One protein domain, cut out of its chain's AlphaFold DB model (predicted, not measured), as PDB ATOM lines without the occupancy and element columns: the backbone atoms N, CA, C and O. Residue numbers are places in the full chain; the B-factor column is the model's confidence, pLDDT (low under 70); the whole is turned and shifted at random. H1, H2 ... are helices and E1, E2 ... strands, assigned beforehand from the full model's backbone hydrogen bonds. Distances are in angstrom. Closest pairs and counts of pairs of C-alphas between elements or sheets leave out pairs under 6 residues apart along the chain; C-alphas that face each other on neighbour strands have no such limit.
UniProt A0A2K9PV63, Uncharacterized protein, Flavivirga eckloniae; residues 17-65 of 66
ATOM      1  N   PHE A  17     132.859 142.566 120.244       92.25
ATOM      2  CA  PHE A  17     133.349 141.186 120.225       92.25
ATOM      3  C   PHE A  17     134.376 141.002 119.104       92.25
ATOM      4  O   PHE A  17     134.451 141.815 118.181       92.25
ATOM      5  N   SER A  18     135.169 139.934 119.176       91.69
ATOM      6  CA  SER A  18     136.116 139.555 118.127       91.69
ATOM      7  C   SER A  18     135.810 138.161 117.579       91.69
ATOM      8  O   SER A  18     135.448 137.246 118.318       91.69
ATOM      9  N   LYS A  19     135.930 138.000 116.257       91.50
ATOM     10  CA  LYS A  19     135.801 136.713 115.558       91.50
ATOM     11  C   LYS A  19     136.631 136.751 114.276       91.50
ATOM     12  O   LYS A  19     136.584 137.746 113.560       91.50
ATOM     13  N   ASN A  20     137.366 135.677 113.977       91.25
ATOM     14  CA  ASN A  20     138.180 135.542 112.758       91.25
ATOM     15  C   ASN A  20     139.125 136.739 112.512       91.25
ATOM     16  O   ASN A  20     139.178 137.264 111.404       91.25
ATOM     17  N   ASN A  21     139.834 137.206 113.547       86.19
ATOM     18  CA  ASN A  21     140.716 138.387 113.501       86.19
ATOM     19  C   ASN A  21     140.033 139.712 113.110       86.19
ATOM     20  O   ASN A  21     140.712 140.689 112.811       86.19
ATOM     21  N   MET A  22     138.703 139.776 113.158       88.94
ATOM     22  CA  MET A  22     137.935 141.004 112.973       88.94
ATOM     23  C   MET A  22     137.288 141.413 114.295       88.94
ATOM     24  O   MET A  22     136.855 140.565 115.082       88.94
ATOM     25  N   VAL A  23     137.226 142.721 114.540       90.12
ATOM     26  CA  VAL A  23     136.538 143.313 115.692       90.12
ATOM     27  C   VAL A  23     135.205 143.864 115.221       90.12
ATOM     28  O   VAL A  23     135.140 144.521 114.186       90.12
ATOM     29  N   PHE A  24     134.150 143.619 115.988       92.44
ATOM     30  CA  PHE A  24     132.801 144.065 115.678       92.44
ATOM     31  C   PHE A  24     132.264 144.945 116.799       92.44
ATOM     32  O   PHE A  24     132.464 144.650 117.980       92.44
ATOM     33  N   ILE A  25     131.555 146.011 116.432       91.56
ATOM     34  CA  ILE A  25     130.885 146.917 117.370       91.56
ATOM     35  C   ILE A  25     129.374 146.801 117.175       91.56
ATOM     36  O   ILE A  25     128.892 146.795 116.040       91.56
ATOM     37  N   ARG A  26     128.630 146.714 118.283       89.88
ATOM     38  CA  ARG A  26     127.162 146.661 118.246       89.88
ATOM     39  C   ARG A  26     126.607 148.021 117.851       89.88
ATOM     40  O   ARG A  26     127.027 149.043 118.400       89.88
ATOM     41  N   LYS A  27     125.613 148.030 116.969       84.06
ATOM     42  CA  LYS A  27     124.790 149.209 116.718       84.06
ATOM     43  C   LYS A  27     124.016 149.562 117.982       84.06
ATOM     44  O   LYS A  27     123.320 148.731 118.563       84.06
ATOM     45  N   GLU A  28     124.136 150.805 118.422       76.19
ATOM     46  CA  GLU A  28     123.255 151.327 119.462       76.19
ATOM     47  C   GLU A  28     121.912 151.653 118.804       76.19
ATOM     48  O   GLU A  28     121.831 152.513 117.930       76.19
ATOM     49  N   VAL A  29     120.863 150.915 119.171       68.12
ATOM     50  CA  VAL A  29     119.511 151.155 118.663       68.12
ATOM     51  C   VAL A  29     118.983 152.426 119.327       68.12
ATOM     52  O   VAL A  29     118.621 152.414 120.499       68.12
ATOM     53  N   THR A  30     118.973 153.542 118.600       61.50
ATOM     54  CA  THR A  30     118.419 154.816 119.093       61.50
ATOM     55  C   THR A  30     116.916 154.950 118.855       61.50
ATOM     56  O   THR A  30     116.314 155.899 119.350       61.50
ATOM     57  N   ASN A  31     116.297 154.022 118.116       52.09
ATOM     58  CA  ASN A  31     114.919 154.160 117.651       52.09
ATOM     59  C   ASN A  31     114.008 153.091 118.266       52.09
ATOM     60  O   ASN A  31     114.252 151.893 118.162       52.09
ATOM     61  N   SER A  32     112.923 153.561 118.871       53.94
ATOM     62  CA  SER A  32     111.868 152.841 119.593       53.94
ATOM     63  C   SER A  32     110.954 151.966 118.713       53.94
ATOM     64  O   SER A  32     109.843 151.629 119.113       53.94
ATOM     65  N   SER A  33     111.400 151.570 117.522       56.88
ATOM     66  CA  SER A  33     110.619 150.784 116.565       56.88
ATOM     67  C   SER A  33     111.166 149.359 116.429       56.88
ATOM     68  O   SER A  33     111.866 149.034 115.478       56.88
ATOM     69  N   GLY A  34     110.826 148.519 117.405       53.69
ATOM     70  CA  GLY A  34     110.348 147.145 117.197       53.69
ATOM     71  C   GLY A  34     111.266 146.033 116.671       53.69
ATOM     72  O   GLY A  34     110.924 144.880 116.911       53.69
ATOM     73  N   SER A  35     112.399 146.288 116.015       56.75
ATOM     74  CA  SER A  35     113.305 145.206 115.591       56.75
ATOM     75  C   SER A  35     114.511 145.122 116.528       56.75
ATOM     76  O   SER A  35     115.465 145.888 116.411       56.75
ATOM     77  N   ASN A  36     114.455 144.182 117.476       57.62
ATOM     78  CA  ASN A  36     115.531 143.839 118.419       57.62
ATOM     79  C   ASN A  36     116.686 143.063 117.754       57.62
ATOM     80  O   ASN A  36     117.314 142.220 118.395       57.62
ATOM     81  N   ASP A  37     116.958 143.315 116.477       65.88
ATOM     82  CA  ASP A  37     118.018 142.610 115.780       65.88
ATOM     83  C   ASP A  37     119.358 143.233 116.162       65.88
ATOM     84  O   ASP A  37     119.624 144.421 115.962       65.88
ATOM     85  N   ASP A  38     120.196 142.406 116.781       74.00
ATOM     86  CA  ASP A  38     121.558 142.755 117.141       74.00
ATOM     87  C   ASP A  38     122.389 142.948 115.869       74.00
ATOM     88  O   ASP A  38     123.024 142.026 115.361       74.00
ATOM     89  N   GLU A  39     122.387 144.173 115.348       85.94
ATOM     90  CA  GLU A  39     123.239 144.561 114.230       85.94
ATOM     91  C   GLU A  39     124.671 144.826 114.717       85.94
ATOM     92  O   GLU A  39     124.918 145.622 115.632       85.94
ATOM     93  N   TRP A  40     125.631 144.167 114.072       90.38
ATOM     94  CA  TRP A  40     127.057 144.282 114.359       90.38
ATOM     95  C   TRP A  40     127.809 144.684 113.099       90.38
ATOM     96  O   TRP A  40     127.608 144.089 112.041       90.38
ATOM     97  N   TYR A  41     128.717 145.650 113.221       90.00
ATOM     98  CA  TYR A  41     129.527 146.105 112.095       90.00
ATOM     99  C   TYR A  41     131.004 145.819 112.337       90.00
ATOM    100  O   TYR A  41     131.483 146.056 113.454       90.00
ATOM    101  N   PRO A  42     131.729 145.326 111.319       91.88
ATOM    102  CA  PRO A  42     133.164 145.152 111.419       91.88
ATOM    103  C   PRO A  42     133.830 146.521 111.518       91.88
ATOM    104  O   PRO A  42     133.440 147.481 110.852       91.88
ATOM    105  N   VAL A  43     134.863 146.604 112.342       88.44
ATOM    106  CA  VAL A  43     135.698 147.789 112.474       88.44
ATOM    107  C   VAL A  43     137.109 147.427 112.074       88.44
ATOM    108  O   VAL A  43     137.642 146.389 112.475       88.44
ATOM    109  N   ASN A  44     137.718 148.313 111.290       80.62
ATOM    110  CA  ASN A  44     139.132 148.234 110.977       80.62
ATOM    111  C   ASN A  44     139.941 148.566 112.240       80.62
ATOM    112  O   ASN A  44     140.266 149.723 112.504       80.62
ATOM    113  N   PHE A  45     140.188 147.548 113.061       79.19
ATOM    114  CA  PHE A  45     140.958 147.672 114.288       79.19
ATOM    115  C   PHE A  45     142.423 147.353 113.998       79.19
ATOM    116  O   PHE A  45     142.766 146.217 113.675       79.19
ATOM    117  N   GLN A  46     143.293 148.352 114.129       76.19
ATOM    118  CA  GLN A  46     144.726 148.197 113.897       76.19
ATOM    119  C   GLN A  46     145.478 148.339 115.222       76.19
ATOM    120  O   GLN A  46     145.418 149.379 115.878       76.19
ATOM    121  N   TRP A  47     146.210 147.293 115.612       73.62
ATOM    122  CA  TRP A  47     147.151 147.355 116.729       73.62
ATOM    123  C   TRP A  47     148.452 147.985 116.240       73.62
ATOM    124  O   TRP A  47     149.358 147.290 115.787       73.62
ATOM    125  N   ILE A  48     148.525 149.312 116.290       79.38
ATOM    126  CA  ILE A  48     149.727 150.046 115.896       79.38
ATOM    127  C   ILE A  48     150.438 150.520 117.166       79.38
ATOM    128  O   ILE A  48     149.826 151.229 117.972       79.38
ATOM    129  N   PRO A  49     151.723 150.174 117.367       81.62
ATOM    130  CA  PRO A  49     152.523 150.776 118.424       81.62
ATOM    131  C   PRO A  49     152.487 152.301 118.313       81.62
ATOM    132  O   PRO A  49     152.592 152.848 117.217       81.62
ATOM    133  N   VAL A  50     152.388 153.008 119.440       82.69
ATOM    134  CA  VAL A  50     152.256 154.479 119.445       82.69
ATOM    135  C   VAL A  50     153.379 155.161 118.649       82.69
ATOM    136  O   VAL A  50     153.128 156.147 117.963       82.69
ATOM    137  N   ILE A  51     154.599 154.615 118.704       86.06
ATOM    138  CA  ILE A  51     155.760 155.111 117.950       86.06
ATOM    139  C   ILE A  51     155.500 155.007 116.439       86.06
ATOM    140  O   ILE A  51     155.620 155.996 115.723       86.06
ATOM    141  N   SER A  52     155.058 153.841 115.964       83.06
ATOM    142  CA  SER A  52     154.744 153.595 114.552       83.06
ATOM    143  C   SER A  52     153.536 154.401 114.066       83.06
ATOM    144  O   SER A  52     153.520 154.863 112.930       83.06
ATOM    145  N   LEU A  53     152.535 154.624 114.925       81.50
ATOM    146  CA  LEU A  53     151.371 155.449 114.586       81.50
ATOM    147  C   LEU A  53     151.775 156.906 114.337       81.50
ATOM    148  O   LEU A  53     151.283 157.522 113.395       81.50
ATOM    149  N   ARG A  54     152.678 157.452 115.161       83.44
ATOM    150  CA  ARG A  54     153.177 158.827 115.003       83.44
ATOM    151  C   ARG A  54     153.902 159.016 113.676       83.44
ATOM    152  O   ARG A  54     153.622 159.995 112.991       83.44
ATOM    153  N   GLU A  55     154.763 158.074 113.295       84.31
ATOM    154  CA  GLU A  55     155.451 158.132 112.002       84.31
ATOM    155  C   GLU A  55     154.469 158.031 110.830       84.31
ATOM    156  O   GLU A  55     154.501 158.871 109.935       84.31
ATOM    157  N   ASN A  56     153.524 157.085 110.870       79.62
ATOM    158  CA  ASN A  56     152.525 156.930 109.808       79.62
ATOM    159  C   ASN A  56     151.667 158.192 109.630       79.62
ATOM    160  O   ASN A  56     151.421 158.625 108.504       79.62
ATOM    161  N   LEU A  57     151.235 158.814 110.731       81.00
ATOM    162  CA  LEU A  57     150.471 160.062 110.685       81.00
ATOM    163  C   LEU A  57     151.312 161.235 110.167       81.00
ATOM    164  O   LEU A  57     150.796 162.056 109.411       81.00
ATOM    165  N   ARG A  58     152.599 161.316 110.530       80.31
ATOM    166  CA  ARG A  58     153.511 162.346 110.013       80.31
ATOM    167  C   ARG A  58     153.674 162.226 108.495       80.31
ATOM    168  O   ARG A  58     153.456 163.206 107.795       80.31
ATOM    169  N   LEU A  59     153.959 161.020 108.001       73.75
ATOM    170  CA  LEU A  59     154.126 160.738 106.571       73.75
ATOM    171  C   LEU A  59     152.841 160.998 105.769       73.75
ATOM    172  O   LEU A  59     152.888 161.544 104.672       73.75
ATOM    173  N   THR A  60     151.677 160.664 106.334       71.12
ATOM    174  CA  THR A  60     150.385 160.918 105.674       71.12
ATOM    175  C   THR A  60     150.113 162.419 105.516       71.12
ATOM    176  O   THR A  60     149.594 162.841 104.490       71.12
ATOM    177  N   ASN A  61     150.489 163.242 106.499       67.06
ATOM    178  CA  ASN A  61     150.280 164.694 106.449       67.06
ATOM    179  C   ASN A  61     151.237 165.424 105.494       67.06
ATOM    180  O   ASN A  61     150.912 166.521 105.042       67.06
ATOM    181  N   GLU A  62     152.403 164.844 105.203       63.06
ATOM    182  CA  GLU A  62     153.341 165.381 104.210       63.06
ATOM    183  C   GLU A  62     152.855 165.087 102.779       63.06
ATOM    184  O   GLU A  62     152.851 165.991 101.951       63.06
ATOM    185  N   ASN A  63     152.283 163.904 102.529       58.62
ATOM    186  CA  ASN A  63     151.737 163.523 101.215       58.62
ATOM    187  C   ASN A  63     150.422 164.229 100.821       58.62
ATOM    188  O   ASN A  63     149.977 164.097  99.689       58.62
ATOM    189  N   ILE A  64     149.767 164.952 101.738       58.69
ATOM    190  CA  ILE A  64     148.547 165.738 101.446       58.69
ATOM    191  C   ILE A  64     148.902 167.168 100.977       58.69
ATOM    192  O   ILE A  64     148.021 167.938 100.601       58.69
ATOM    193  N   ARG A  65     150.187 167.552 101.009       56.19
ATOM    194  CA  ARG A  65     150.659 168.907 100.671       56.19
ATOM    195  C   ARG A  65     151.319 169.034  99.291       56.19
ATOM    196  O   ARG A  65     151.851 170.106  99.009       56.19
TER     197      ARG A  65
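This is residues 17 to 65 of the 66 residues of an uncharacterized protein of Flavivirga eckloniae (UniProt A0A2K9PV63). A small antiparallel sheet of E1, E2 and E3 has a loop sticking out at residues 30 to 36, and a lone helix, H1, stands well away from the sheet. The printed part has 49 residues with three named strands, then one named helix; the strands, in order E1 - E2 - E3, form a meander, each the antiparallel neighbour of the one before. The class is mixed, and the whole is extended and flat, with a radius of gyration of the C-alphas of 17.2 A and spans of 48 by 28 by 14 A.

E1, residues 17 to 19, and E2, residues 22 to 26, are a hairpin at 146 degrees; N 17 and O 24, 3.1 A apart, are within hydrogen-bond range. E2 and E3, residues 40 to 43, are a hairpin at 135 degrees, with N 43 and O 23 at 2.8 A. H1, residues 50 to 62, is not on the sheet; every O i to N i+4 pair in it is within hydrogen-bond range.

E1, 6.9 A long, begins at C-alpha 17 (133.349, 141.186, 120.225). E2 measures 13.3 A, E3 9.5 A and H1 18.8 A, ending at C-alpha 62 (153.341, 165.381, 104.210).

The C-alphas farthest apart, of Gly 34 and Arg 65, are 48.7 A apart. The printed part has no cut; the link E2 to E3 is long. Residues 29 to 37 and 61 to 65 have pLDDT under 70.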